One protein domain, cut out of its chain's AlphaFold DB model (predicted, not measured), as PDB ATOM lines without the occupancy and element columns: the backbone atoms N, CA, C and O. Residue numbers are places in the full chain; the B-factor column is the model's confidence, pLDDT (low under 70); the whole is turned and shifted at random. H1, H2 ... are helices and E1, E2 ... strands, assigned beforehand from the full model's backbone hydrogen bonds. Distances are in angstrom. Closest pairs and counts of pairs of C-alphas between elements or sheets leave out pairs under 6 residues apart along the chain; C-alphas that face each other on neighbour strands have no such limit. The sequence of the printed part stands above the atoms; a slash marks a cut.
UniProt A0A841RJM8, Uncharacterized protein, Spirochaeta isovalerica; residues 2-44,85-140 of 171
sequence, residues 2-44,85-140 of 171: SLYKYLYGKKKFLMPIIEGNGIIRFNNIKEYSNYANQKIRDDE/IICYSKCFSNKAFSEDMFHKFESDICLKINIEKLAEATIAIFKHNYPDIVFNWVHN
ATOM      1  N   SER A   2     -57.852 -16.004  21.646       57.03
ATOM      2  CA  SER A   2     -58.809 -15.292  22.513       57.03
ATOM      3  C   SER A   2     -58.457 -13.806  22.593       57.03
ATOM      4  O   SER A   2     -57.371 -13.463  23.057       57.03
ATOM      5  N   LEU A   3     -59.405 -12.950  22.200       83.31
ATOM      6  CA  LEU A   3     -59.355 -11.486  22.324       83.31
ATOM      7  C   LEU A   3     -59.123 -11.015  23.769       83.31
ATOM      8  O   LEU A   3     -58.568  -9.944  24.017       83.31
ATOM      9  N   TYR A   4     -59.560 -11.828  24.732       89.75
ATOM     10  CA  TYR A   4     -59.465 -11.520  26.148       89.75
ATOM     11  C   TYR A   4     -58.463 -12.426  26.853       89.75
ATOM     12  O   TYR A   4     -58.485 -13.649  26.681       89.75
ATOM     13  N   LYS A   5     -57.637 -11.818  27.702       90.94
ATOM     14  CA  LYS A   5     -56.753 -12.503  28.651       90.94
ATOM     15  C   LYS A   5     -56.954 -11.918  30.049       90.94
ATOM     16  O   LYS A   5     -57.619 -10.897  30.216       90.94
ATOM     17  N   TYR A   6     -56.393 -12.571  31.058       91.31
ATOM     18  CA  TYR A   6     -56.657 -12.262  32.459       91.31
ATOM     19  C   TYR A   6     -55.391 -11.826  33.189       91.31
ATOM     20  O   TYR A   6     -54.388 -12.536  33.183       91.31
ATOM     21  N   LEU A   7     -55.430 -10.657  33.824       91.44
ATOM     22  CA  LEU A   7     -54.339 -10.134  34.639       91.44
ATOM     23  C   LEU A   7     -54.651 -10.356  36.120       91.44
ATOM     24  O   LEU A   7     -55.587  -9.761  36.649       91.44
ATOM     25  N   TYR A   8     -53.845 -11.187  36.773       90.38
ATOM     26  CA  TYR A   8     -53.905 -11.422  38.214       90.38
ATOM     27  C   TYR A   8     -52.943 -10.469  38.923       90.38
ATOM     28  O   TYR A   8     -51.840 -10.210  38.435       90.38
ATOM     29  N   GLY A   9     -53.361  -9.914  40.058       88.62
ATOM     30  CA  GLY A   9     -52.483  -9.106  40.898       88.62
ATOM     31  C   GLY A   9     -53.130  -8.689  42.209       88.62
ATOM     32  O   GLY A   9     -54.217  -9.150  42.555       88.62
ATOM     33  N   LYS A  10     -52.444  -7.801  42.941       90.38
ATOM     34  CA  LYS A  10     -52.962  -7.204  44.180       90.38
ATOM     35  C   LYS A  10     -53.870  -6.009  43.875       90.38
ATOM     36  O   LYS A  10     -53.519  -5.139  43.072       90.38
ATOM     37  N   LYS A  11     -54.966  -5.883  44.615       89.94
ATOM     38  CA  LYS A  11     -56.021  -4.880  44.466       89.94
ATOM     39  C   LYS A  11     -55.454  -3.478  44.578       89.94
ATOM     40  O   LYS A  11     -55.749  -2.639  43.740       89.94
ATOM     41  N   LYS A  12     -54.545  -3.251  45.528       89.50
ATOM     42  CA  LYS A  12     -53.856  -1.960  45.702       89.50
ATOM     43  C   LYS A  12     -53.107  -1.468  44.454       89.50
ATOM     44  O   LYS A  12     -52.919  -0.269  44.309       89.50
ATOM     45  N   PHE A  13     -52.673  -2.367  43.568       87.12
ATOM     46  CA  PHE A  13     -51.943  -2.010  42.346       87.12
ATOM     47  C   PHE A  13     -52.831  -1.997  41.102       87.12
ATOM     48  O   PHE A  13     -52.546  -1.259  40.163       87.12
ATOM     49  N   LEU A  14     -53.884  -2.816  41.079       87.56
ATOM     50  CA  LEU A  14     -54.768  -2.943  39.921       87.56
ATOM     51  C   LEU A  14     -56.015  -2.051  40.006       87.56
ATOM     52  O   LEU A  14     -56.543  -1.680  38.964       87.56
ATOM     53  N   MET A  15     -56.452  -1.648  41.203       88.44
ATOM     54  CA  MET A  15     -57.617  -0.774  41.381       88.44
ATOM     55  C   MET A  15     -57.483   0.579  40.664       88.44
ATOM     56  O   MET A  15     -58.428   0.942  39.967       88.44
ATOM     57  N   PRO A  16     -56.326   1.275  40.692       88.94
ATOM     58  CA  PRO A  16     -56.182   2.527  39.947       88.94
ATOM     59  C   PRO A  16     -56.437   2.374  38.442       88.94
ATOM     60  O   PRO A  16     -56.915   3.302  37.805       88.94
ATOM     61  N   ILE A  17     -56.156   1.199  37.863       87.19
ATOM     62  CA  ILE A  17     -56.419   0.916  36.442       87.19
ATOM     63  C   ILE A  17     -57.930   0.808  36.190       87.19
ATOM     64  O   ILE A  17     -58.423   1.314  35.188       87.19
ATOM     65  N   ILE A  18     -58.669   0.173  37.106       84.75
ATOM     66  CA  ILE A  18     -60.133   0.026  37.023       84.75
ATOM     67  C   ILE A  18     -60.823   1.386  37.166       84.75
ATOM     68  O   ILE A  18     -61.790   1.664  36.465       84.75
ATOM     69  N   GLU A  19     -60.307   2.238  38.050       88.00
ATOM     70  CA  GLU A  19     -60.824   3.586  38.312       88.00
ATOM     71  C   GLU A  19     -60.465   4.601  37.212       88.00
ATOM     72  O   GLU A  19     -60.869   5.756  37.292       88.00
ATOM     73  N   GLY A  20     -59.696   4.196  36.194       84.38
ATOM     74  CA  GLY A  20     -59.232   5.085  35.122       84.38
ATOM     75  C   GLY A  20     -58.075   6.010  35.520       84.38
ATOM     76  O   GLY A  20     -57.660   6.848  34.727       84.38
ATOM     77  N   ASN A  21     -57.515   5.829  36.717       84.38
ATOM     78  CA  ASN A  21     -56.423   6.627  37.283       84.38
ATOM     79  C   ASN A  21     -55.037   5.987  37.072       84.38
ATOM     80  O   ASN A  21     -54.050   6.400  37.684       84.38
ATOM     81  N   GLY A  22     -54.936   4.943  36.247       80.88
ATOM     82  CA  GLY A  22     -53.701   4.192  36.055       80.88
ATOM     83  C   GLY A  22     -53.643   3.427  34.739       80.88
ATOM     84  O   GLY A  22     -54.651   3.195  34.079       80.88
ATOM     85  N   ILE A  23     -52.430   3.005  34.382       83.00
ATOM     86  CA  ILE A  23     -52.144   2.210  33.183       83.00
ATOM     87  C   ILE A  23     -51.570   0.844  33.555       83.00
ATOM     88  O   ILE A  23     -50.935   0.677  34.603       83.00
ATOM     89  N   ILE A  24     -51.742  -0.139  32.670       85.75
ATOM     90  CA  ILE A  24     -51.038  -1.416  32.794       85.75
ATOM     91  C   ILE A  24     -49.548  -1.157  32.574       85.75
ATOM     92  O   ILE A  24     -49.116  -0.799  31.482       85.75
ATOM     93  N   ARG A  25     -48.756  -1.352  33.629       82.50
ATOM     94  CA  ARG A  25     -47.296  -1.257  33.555       82.50
ATOM     95  C   ARG A  25     -46.713  -2.524  32.939       82.50
ATOM     96  O   ARG A  25     -46.985  -3.624  33.441       82.50
ATOM     97  N   PHE A  26     -45.897  -2.339  31.908       83.06
ATOM     98  CA  PHE A  26     -45.027  -3.358  31.332       83.06
ATOM     99  C   PHE A  26     -43.652  -3.260  31.990       83.06
ATOM    100  O   PHE A  26     -43.167  -2.156  32.233       83.06
ATOM    101  N   ASN A  27     -43.042  -4.401  32.291       75.88
ATOM    102  CA  ASN A  27     -41.723  -4.447  32.918       75.88
ATOM    103  C   ASN A  27     -40.658  -4.645  31.849       75.88
ATOM    104  O   ASN A  27     -40.891  -5.358  30.873       75.88
ATOM    105  N   ASN A  28     -39.488  -4.041  32.033       74.31
ATOM    106  CA  ASN A  28     -38.370  -4.270  31.130       74.31
ATOM    107  C   ASN A  28     -37.891  -5.721  31.279       74.31
ATOM    108  O   ASN A  28     -37.665  -6.185  32.396       74.31
ATOM    109  N   ILE A  29     -37.701  -6.441  30.172       68.56
ATOM    110  CA  ILE A  29     -37.219  -7.824  30.216       68.56
ATOM    111  C   ILE A  29     -35.857  -7.945  30.903       68.56
ATOM    112  O   ILE A  29     -35.615  -8.911  31.624       68.56
ATOM    113  N   LYS A  30     -35.015  -6.910  30.796       61.69
ATOM    114  CA  LYS A  30     -33.746  -6.816  31.528       61.69
ATOM    115  C   LYS A  30     -33.913  -6.875  33.041       61.69
ATOM    116  O   LYS A  30     -32.996  -7.281  33.741       61.69
ATOM    117  N   GLU A  31     -35.054  -6.452  33.567       62.91
ATOM    118  CA  GLU A  31     -35.303  -6.528  35.001       62.91
ATOM    119  C   GLU A  31     -35.611  -7.967  35.420       62.91
ATOM    120  O   GLU A  31     -35.193  -8.365  36.502       62.91
ATOM    121  N   TYR A  32     -36.229  -8.787  34.557       58.62
ATOM    122  CA  TYR A  32     -36.459 -10.209  34.844       58.62
ATOM    123  C   TYR A  32     -35.157 -11.000  35.009       58.62
ATOM    124  O   TYR A  32     -35.104 -11.874  35.874       58.62
ATOM    125  N   SER A  33     -34.085 -10.667  34.279       52.84
ATOM    126  CA  SER A  33     -32.782 -11.330  34.453       52.84
ATOM    127  C   SER A  33     -32.116 -11.008  35.797       52.84
ATOM    128  O   SER A  33     -31.328 -11.812  36.291       52.84
ATOM    129  N   ASN A  34     -32.475  -9.890  36.438       50.09
ATOM    130  CA  ASN A  34     -32.051  -9.586  37.809       50.09
ATOM    131  C   ASN A  34     -32.839 -10.385  38.861       50.09
ATOM    132  O   ASN A  34     -32.357 -10.554  39.978       50.09
ATOM    133  N   TYR A  35     -34.028 -10.887  38.509       51.50
ATOM    134  CA  TYR A  35     -34.817 -11.794  39.347       51.50
ATOM    135  C   TYR A  35     -34.501 -13.279  39.082       51.50
ATOM    136  O   TYR A  35     -34.912 -14.141  39.861       51.50
ATOM    137  N   ALA A  36     -33.773 -13.596  38.005       42.66
ATOM    138  CA  ALA A  36     -33.308 -14.944  37.700       42.66
ATOM    139  C   ALA A  36     -32.094 -15.320  38.569       42.66
ATOM    140  O   ALA A  36     -31.208 -14.506  38.828       42.66
ATOM    141  N   ASN A  37     -32.026 -16.578  39.019       42.22
ATOM    142  CA  ASN A  37     -30.852 -17.100  39.727       42.22
ATOM    143  C   ASN A  37     -29.583 -16.929  38.872       42.22
ATOM    144  O   ASN A  37     -29.638 -17.099  37.656       42.22
ATOM    145  N   GLN A  38     -28.422 -16.700  39.503       43.97
ATOM    146  CA  GLN A  38     -27.126 -16.494  38.820       43.97
ATOM    147  C   GLN A  38     -26.787 -17.568  37.767       43.97
ATOM    148  O   GLN A  38     -26.070 -17.288  36.816       43.97
ATOM    149  N   LYS A  39     -27.328 -18.784  37.915       38.56
ATOM    150  CA  LYS A  39     -27.133 -19.924  37.004       38.56
ATOM    151  C   LYS A  39     -27.978 -19.881  35.715       38.56
ATOM    152  O   LYS A  39     -27.771 -20.724  34.855       38.56
ATOM    153  N   ILE A  40     -28.940 -18.961  35.603       40.28
ATOM    154  CA  ILE A  40     -29.872 -18.809  34.459       40.28
ATOM    155  C   ILE A  40     -29.683 -17.429  33.794       40.28
ATOM    156  O   ILE A  40     -30.409 -17.043  32.887       40.28
ATOM    157  N   ARG A  41     -28.700 -16.652  34.258       39.56
ATOM    158  CA  ARG A  41     -28.407 -15.324  33.730       39.56
ATOM    159  C   ARG A  41     -27.688 -15.477  32.388       39.56
ATOM    160  O   ARG A  41     -26.466 -15.555  32.357       39.56
ATOM    161  N   ASP A  42     -28.452 -15.573  31.306       43.56
ATOM    162  CA  ASP A  42     -27.916 -15.412  29.955       43.56
ATOM    163  C   ASP A  42     -27.770 -13.912  29.675       43.56
ATOM    164  O   ASP A  42     -28.676 -13.117  29.955       43.56
ATOM    165  N   ASP A  43     -26.607 -13.506  29.177       52.06
ATOM    166  CA  ASP A  43     -26.365 -12.130  28.758       52.06
ATOM    167  C   ASP A  43     -26.924 -11.974  27.340       52.06
ATOM    168  O   ASP A  43     -26.192 -11.855  26.358       52.06
ATOM    169  N   GLU A  44     -28.259 -12.015  27.223       52.31
ATOM    170  CA  GLU A  44     -28.993 -11.963  25.946       52.31
ATOM    171  C   GLU A  44     -28.608 -10.748  25.073       52.31
ATOM    172  O   GLU A  44     -28.902 -10.711  23.878       52.31
ATOM    173  N   ILE A  85     -32.512  -4.382  21.856       59.78
ATOM    174  CA  ILE A  85     -33.963  -4.266  21.749       59.78
ATOM    175  C   ILE A  85     -34.464  -4.130  23.189       59.78
ATOM    176  O   ILE A  85     -34.304  -5.040  24.007       59.78
ATOM    177  N   ILE A  86     -34.991  -2.958  23.548       67.75
ATOM    178  CA  ILE A  86     -35.610  -2.775  24.859       67.75
ATOM    179  C   ILE A  86     -36.992  -3.417  24.785       67.75
ATOM    180  O   ILE A  86     -37.952  -2.815  24.309       67.75
ATOM    181  N   CYS A  87     -37.075  -4.664  25.236       72.31
ATOM    182  CA  CYS A  87     -38.330  -5.392  25.307       72.31
ATOM    183  C   CYS A  87     -39.025  -5.097  26.637       72.31
ATOM    184  O   CYS A  87     -38.447  -5.292  27.706       72.31
ATOM    185  N   TYR A  88     -40.286  -4.683  26.570       77.31
ATOM    186  CA  TYR A  88     -41.160  -4.586  27.732       77.31
ATOM    187  C   TYR A  88     -42.211  -5.690  27.658       77.31
ATOM    188  O   TYR A  88     -42.812  -5.895  26.606       77.31
ATOM    189  N   SER A  89     -42.449  -6.406  28.756       80.44
ATOM    190  CA  SER A  89     -43.404  -7.513  28.778       80.44
ATOM    191  C   SER A  89     -44.385  -7.432  29.944       80.44
ATOM    192  O   SER A  89     -44.142  -6.827  30.994       80.44
ATOM    193  N   LYS A  90     -45.555  -8.034  29.722       85.44
ATOM    194  CA  LYS A  90     -46.588  -8.243  30.729       85.44
ATOM    195  C   LYS A  90     -47.237  -9.597  30.494       85.44
ATOM    196  O   LYS A  90     -47.734  -9.866  29.404       85.44
ATOM    197  N   CYS A  91     -47.237 -10.446  31.514       83.38
ATOM    198  CA  CYS A  91     -47.852 -11.764  31.423       83.38
ATOM    199  C   CYS A  91     -49.353 -11.678  31.713       83.38
ATOM    200  O   CYS A  91     -49.768 -11.097  32.718       83.38
ATOM    201  N   PHE A  92     -50.146 -12.310  30.852       87.62
ATOM    202  CA  PHE A  92     -51.578 -12.505  31.044       87.62
ATOM    203  C   PHE A  92     -51.906 -13.995  30.995       87.62
ATOM    204  O   PHE A  92     -51.242 -14.777  30.320       87.62
ATOM    205  N   SER A  93     -52.958 -14.385  31.698       86.44
ATOM    206  CA  SER A  93     -53.458 -15.752  31.753       86.44
ATOM    207  C   SER A  93     -54.559 -15.997  30.726       86.44
ATOM    208  O   SER A  93     -55.357 -15.111  30.425       86.44
ATOM    209  N   ASN A  94     -54.654 -17.237  30.249       87.06
ATOM    210  CA  ASN A  94     -55.813 -17.731  29.500       87.06
ATOM    211  C   ASN A  94     -56.983 -18.139  30.412       87.06
ATOM    212  O   ASN A  94     -58.119 -18.223  29.954       87.06
ATOM    213  N   LYS A  95     -56.722 -18.381  31.704       86.38
ATOM    214  CA  LYS A  95     -57.718 -18.846  32.675       86.38
ATOM    215  C   LYS A  95     -58.348 -17.666  33.412       86.38
ATOM    216  O   LYS A  95     -57.638 -16.897  34.065       86.38
ATOM    217  N   ALA A  96     -59.670 -17.559  33.345       88.88
ATOM    218  CA  ALA A  96     -60.461 -16.620  34.137       88.88
ATOM    219  C   ALA A  96     -60.647 -17.154  35.563       88.88
ATOM    220  O   ALA A  96     -60.971 -18.328  35.704       88.88
ATOM    221  N   PHE A  97     -60.487 -16.305  36.582       88.38
ATOM    222  CA  PHE A  97     -60.830 -16.606  37.983       88.38
ATOM    223  C   PHE A  97     -60.390 -17.996  38.490       88.38
ATOM    224  O   PHE A  97     -61.152 -18.712  39.127       88.38
ATOM    225  N   SER A  98     -59.156 -18.394  38.190       89.25
ATOM    226  CA  SER A  98     -58.596 -19.682  38.598       89.25
ATOM    227  C   SER A  98     -57.986 -19.579  39.992       89.25
ATOM    228  O   SER A  98     -57.115 -18.741  40.221       89.25
ATOM    229  N   GLU A  99     -58.417 -20.457  40.898       90.06
ATOM    230  CA  GLU A  99     -57.909 -20.545  42.274       90.06
ATOM    231  C   GLU A  99     -56.391 -20.774  42.305       90.06
ATOM    232  O   GLU A  99     -55.669 -20.011  42.945       90.06
ATOM    233  N   ASP A 100     -55.890 -21.702  41.481       87.44
ATOM    234  CA  ASP A 100     -54.451 -21.945  41.307       87.44
ATOM    235  C   ASP A 100     -53.675 -20.670  40.962       87.44
ATOM    236  O   ASP A 100     -52.568 -20.454  41.450       87.44
ATOM    237  N   MET A 101     -54.243 -19.802  40.120       83.50
ATOM    238  CA  MET A 101     -53.598 -18.553  39.713       83.50
ATOM    239  C   MET A 101     -53.630 -17.513  40.834       83.50
ATOM    240  O   MET A 101     -52.643 -16.807  41.036       83.50
ATOM    241  N   PHE A 102     -54.724 -17.430  41.595       87.31
ATOM    242  CA  PHE A 102     -54.769 -16.589  42.791       87.31
ATOM    243  C   PHE A 102     -53.718 -17.021  43.812       87.31
ATOM    244  O   PHE A 102     -52.998 -16.172  44.328       87.31
ATOM    245  N   HIS A 103     -53.566 -18.325  44.042       87.25
ATOM    246  CA  HIS A 103     -52.574 -18.855  44.972       87.25
ATOM    247  C   HIS A 103     -51.146 -18.648  44.449       87.25
ATOM    248  O   HIS A 103     -50.318 -18.065  45.142       87.25
ATOM    249  N   LYS A 104     -50.863 -19.041  43.197       82.62
ATOM    250  CA  LYS A 104     -49.522 -18.966  42.586       82.62
ATOM    251  C   LYS A 104     -48.971 -17.544  42.507       82.62
ATOM    252  O   LYS A 104     -47.773 -17.347  42.672       82.62
ATOM    253  N   PHE A 105     -49.829 -16.559  42.241       81.75
ATOM    254  CA  PHE A 105     -49.436 -15.150  42.130       81.75
ATOM    255  C   PHE A 105     -49.799 -14.328  43.370       81.75
ATOM    256  O   PHE A 105     -49.765 -13.096  43.308       81.75
ATOM    257  N   GLU A 106     -50.212 -14.988  44.458       88.38
ATOM    258  CA  GLU A 106     -50.743 -14.366  45.675       88.38
ATOM    259  C   GLU A 106     -51.718 -13.219  45.372       88.38
ATOM    260  O   GLU A 106     -51.676 -12.146  45.971       88.38
ATOM    261  N   SER A 107     -52.552 -13.378  44.357       90.69
ATOM    262  CA  SER A 107     -53.411 -12.308  43.868       90.69
ATOM    263  C   SER A 107     -54.714 -12.259  44.659       90.69
ATOM    264  O   SER A 107     -55.145 -13.256  45.227       90.69
ATOM    265  N   ASP A 108     -55.357 -11.098  44.688       92.81
ATOM    266  CA  ASP A 108     -56.665 -10.888  45.327       92.81
ATOM    267  C   ASP A 108     -57.706 -10.336  44.328       92.81
ATOM    268  O   ASP A 108     -58.891 -10.238  44.644       92.81
ATOM    269  N   ILE A 109     -57.281  -9.998  43.102       91.69
ATOM    270  CA  ILE A 109     -58.150  -9.588  42.001       91.69
ATOM    271  C   ILE A 109     -57.647 -10.134  40.656       91.69
ATOM    272  O   ILE A 109     -56.448 -10.315  40.433       91.69
ATOM    273  N   CYS A 110     -58.591 -10.389  39.749       92.56
ATOM    274  CA  CYS A 110     -58.357 -10.834  38.380       92.56
ATOM    275  C   CYS A 110     -59.100  -9.900  37.414       92.56
ATOM    276  O   CYS A 110     -60.324  -9.786  37.476       92.56
ATOM    277  N   LEU A 111     -58.372  -9.245  36.509       91.94
ATOM    278  CA  LEU A 111     -58.936  -8.344  35.502       91.94
ATOM    279  C   LEU A 111     -59.029  -9.028  34.145       91.94
ATOM    280  O   LEU A 111     -58.047  -9.582  33.663       91.94
ATOM    281  N   LYS A 112     -60.189  -8.932  33.495       93.31
ATOM    282  CA  LYS A 112     -60.370  -9.352  32.103       93.31
ATOM    283  C   LYS A 112     -59.957  -8.212  31.174       93.31
ATOM    284  O   LYS A 112     -60.576  -7.154  31.185       93.31
ATOM    285  N   ILE A 113     -58.934  -8.439  30.361       90.19
ATOM    286  CA  ILE A 113     -58.315  -7.431  29.499       90.19
ATOM    287  C   ILE A 113     -58.534  -7.805  28.040       90.19
ATOM    288  O   ILE A 113     -58.244  -8.931  27.643       90.19
ATOM    289  N   ASN A 114     -59.032  -6.858  27.247       90.31
ATOM    290  CA  ASN A 114     -59.028  -6.965  25.791       90.31
ATOM    291  C   ASN A 114     -57.617  -6.628  25.285       90.31
ATOM    292  O   ASN A 114     -57.163  -5.495  25.448       90.31
ATOM    293  N   ILE A 115     -56.921  -7.613  24.719       87.06
ATOM    294  CA  ILE A 115     -55.515  -7.463  24.325       87.06
ATOM    295  C   ILE A 115     -55.353  -6.569  23.096       87.06
ATOM    296  O   ILE A 115     -54.394  -5.806  23.047       87.06
ATOM    297  N   GLU A 116     -56.290  -6.601  22.149       86.12
ATOM    298  CA  GLU A 116     -56.242  -5.742  20.958       86.12
ATOM    299  C   GLU A 116     -56.386  -4.271  21.346       86.12
ATOM    300  O   GLU A 116     -55.527  -3.462  21.013       86.12
ATOM    301  N   LYS A 117     -57.389  -3.936  22.169       87.69
ATOM    302  CA  LYS A 117     -57.567  -2.559  22.656       87.69
ATOM    303  C   LYS A 117     -56.387  -2.077  23.495       87.69
ATOM    304  O   LYS A 117     -56.026  -0.903  23.439       87.69
ATOM    305  N   LEU A 118     -55.784  -2.968  24.285       87.81
ATOM    306  CA  LEU A 118     -54.572  -2.643  25.032       87.81
ATOM    307  C   LEU A 118     -53.401  -2.350  24.086       87.81
ATOM    308  O   LEU A 118     -52.682  -1.375  24.307       87.81
ATOM    309  N   ALA A 119     -53.213  -3.171  23.051       85.38
ATOM    310  CA  ALA A 119     -52.174  -2.977  22.049       85.38
ATOM    311  C   ALA A 119     -52.369  -1.648  21.310       85.38
ATOM    312  O   ALA A 119     -51.446  -0.843  21.268       85.38
ATOM    313  N   GLU A 120     -53.579  -1.374  20.816       86.69
ATOM    314  CA  GLU A 120     -53.937  -0.118  20.147       86.69
ATOM    315  C   GLU A 120     -53.632   1.102  21.022       86.69
ATOM    316  O   GLU A 120     -52.916   2.007  20.590       86.69
ATOM    317  N   ALA A 121     -54.113   1.104  22.270       85.88
ATOM    318  CA  ALA A 121     -53.877   2.199  23.207       85.88
ATOM    319  C   ALA A 121     -52.381   2.386  23.498       85.88
ATOM    320  O   ALA A 121     -51.883   3.511  23.503       85.88
ATOM    321  N   THR A 122     -51.648   1.288  23.692       84.31
ATOM    322  CA  THR A 122     -50.207   1.333  23.966       84.31
ATOM    323  C   THR A 122     -49.446   1.884  22.761       84.31
ATOM    324  O   THR A 122     -48.667   2.821  22.909       84.31
ATOM    325  N   ILE A 123     -49.718   1.374  21.556       84.38
ATOM    326  CA  ILE A 123     -49.102   1.841  20.306       84.38
ATOM    327  C   ILE A 123     -49.386   3.330  20.094       84.38
ATOM    328  O   ILE A 123     -48.471   4.077  19.753       84.38
ATOM    329  N   ALA A 124     -50.628   3.772  20.307       84.50
ATOM    330  CA  ALA A 124     -51.005   5.173  20.154       84.50
ATOM    331  C   ALA A 124     -50.229   6.082  21.120       84.50
ATOM    332  O   ALA A 124     -49.671   7.093  20.695       84.50
ATOM    333  N   ILE A 125     -50.125   5.694  22.397       83.88
ATOM    334  CA  ILE A 125     -49.361   6.436  23.412       83.88
ATOM    335  C   ILE A 125     -47.874   6.494  23.044       83.88
ATOM    336  O   ILE A 125     -47.272   7.565  23.114       83.88
ATOM    337  N   PHE A 126     -47.270   5.375  22.635       82.00
ATOM    338  CA  PHE A 126     -45.853   5.344  22.263       82.00
ATOM    339  C   PHE A 126     -45.568   6.184  21.021       82.00
ATOM    340  O   PHE A 126     -44.662   7.006  21.065       82.00
ATOM    341  N   LYS A 127     -46.363   6.051  19.954       82.94
ATOM    342  CA  LYS A 127     -46.190   6.856  18.733       82.94
ATOM    343  C   LYS A 127     -46.348   8.350  18.992       82.94
ATOM    344  O   LYS A 127     -45.658   9.149  18.372       82.94
ATOM    345  N   HIS A 128     -47.249   8.727  19.898       83.31
ATOM    346  CA  HIS A 128     -47.444  10.126  20.260       83.31
ATOM    347  C   HIS A 128     -46.245  10.708  21.019       83.31
ATOM    348  O   HIS A 128     -45.814  11.816  20.719       83.31
ATOM    349  N   ASN A 129     -45.700   9.968  21.989       78.69
ATOM    350  CA  ASN A 129     -44.600  10.455  22.827       78.69
ATOM    351  C   ASN A 129     -43.214  10.254  22.192       78.69
ATOM    352  O   ASN A 129     -42.271  10.962  22.536       78.69
ATOM    353  N   TYR A 130     -43.088   9.288  21.281       79.88
ATOM    354  CA  TYR A 130     -41.832   8.858  20.671       79.88
ATOM    355  C   TYR A 130     -42.026   8.567  19.173       79.88
ATOM    356  O   TYR A 130     -41.959   7.408  18.755       79.88
ATOM    357  N   PRO A 131     -42.287   9.597  18.350       75.19
ATOM    358  CA  PRO A 131     -42.628   9.421  16.937       75.19
ATOM    359  C   PRO A 131     -41.514   8.757  16.118       75.19
ATOM    360  O   PRO A 131     -41.804   8.053  15.154       75.19
ATOM    361  N   ASP A 132     -40.257   8.930  16.532       76.50
ATOM    362  CA  ASP A 132     -39.080   8.401  15.835       76.50
ATOM    363  C   ASP A 132     -38.712   6.966  16.254       76.50
ATOM    364  O   ASP A 132     -37.784   6.369  15.705       76.50
ATOM    365  N   ILE A 133     -39.416   6.389  17.237       68.75
ATOM    366  CA  ILE A 133     -39.157   5.028  17.713       68.75
ATOM    367  C   ILE A 133     -40.058   4.037  16.974       68.75
ATOM    368  O   ILE A 133     -41.287   4.117  17.013       68.75
ATOM    369  N   VAL A 134     -39.438   3.026  16.364       70.38
ATOM    370  CA  VAL A 134     -40.158   1.873  15.814       70.38
ATOM    371  C   VAL A 134     -40.625   0.985  16.965       70.38
ATOM    372  O   VAL A 134     -39.827   0.325  17.630       70.38
ATOM    373  N   PHE A 135     -41.933   0.972  17.204       70.00
ATOM    374  CA  PHE A 135     -42.564   0.135  18.217       70.00
ATOM    375  C   PHE A 135     -43.227  -1.087  17.577       70.00
ATOM    376  O   PHE A 135     -44.112  -0.943  16.732       70.00
ATOM    377  N   ASN A 136     -42.848  -2.280  18.039       74.31
ATOM    378  CA  ASN A 136     -43.446  -3.545  17.623       74.31
ATOM    379  C   ASN A 136     -44.182  -4.182  18.805       74.31
ATOM    380  O   ASN A 136     -43.598  -4.393  19.868       74.31
ATOM    381  N   TRP A 137     -45.456  -4.517  18.606       74.50
ATOM    382  CA  TRP A 137     -46.239  -5.283  19.571       74.50
ATOM    383  C   TRP A 137     -46.220  -6.762  19.192       74.50
ATOM    384  O   TRP A 137     -46.640  -7.125  18.096       74.50
ATOM    385  N   VAL A 138     -45.772  -7.619  20.110       74.81
ATOM    386  CA  VAL A 138     -45.764  -9.076  19.929       74.81
ATOM    387  C   VAL A 138     -46.530  -9.720  21.076       74.81
ATOM    388  O   VAL A 138     -46.306  -9.395  22.242       74.81
ATOM    389  N   HIS A 139     -47.420 -10.656  20.752       70.44
ATOM    390  CA  HIS A 139     -48.080 -11.507  21.734       70.44
ATOM    391  C   HIS A 139     -47.731 -12.973  21.455       70.44
ATOM    392  O   HIS A 139     -47.898 -13.450  20.340       70.44
ATOM    393  N   ASN A 140     -47.277 -13.709  22.467       66.38
ATOM    394  CA  ASN A 140     -47.022 -15.147  22.370       66.38
ATOM    395  C   ASN A 140     -47.595 -15.840  23.609       66.38
ATOM    396  O   ASN A 140     -47.613 -15.255  24.695       66.38
TER     397      ASN A 140
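Overview. This is residues 2 to 44 and 85 to 140 of the 171 residues of an uncharacterized protein of Spirochaeta isovalerica (UniProt A0A841RJM8). A two-stranded ribbon, E1 and E2, has short helices H1 and H3 near one end, and the longest helix, H4, leads off its other end straight after E2. H2 lies off on an arm; residues 34 to 40 and 128 to 133 stick out. The printed part has 99 residues, ordered E1 H1 H2 H3 E2 H4, antiparallel, class mixed, under half in named elements; only just loose, close to compact, radius of gyration of the C-alphas 15.2 A, spans 42 by 39 by 26 A.

Along the chain. E1, residues 4 to 9, begins at (-59.465, -11.520, 26.148); E2 is 109 to 114, 16.4 A. H4, 115 to 129, 21.0 A, ends at (-44.600, 10.455, 22.827). H1 is 11 to 18, H2 29 to 35, H3 99 to 104.

Arrangement. E1 and E2 are antiparallel at 151 degrees; N 7 and O 111 are within hydrogen-bond range, 2.8 A. Closest C-alphas are Lys 11 and Ile 109 for H1 and E2, 5.7 A, and Tyr 8 and Phe 102 for E1 and H3, 7.0 A. H2 is apart from E2 and H4. Every O i to N i+4 pair is within range in H3 and H4, 2 of 4 in H1, 1 of 3 in H2, with 3 of 4 O i to N i+3.

Size, cuts and confidence. Residues 45 to 84 are cut out, with C-alphas 44 and 85 10.1 A apart. Of the links printed whole, none is long. Residues 29 to 44 are among 21 under pLDDT 70.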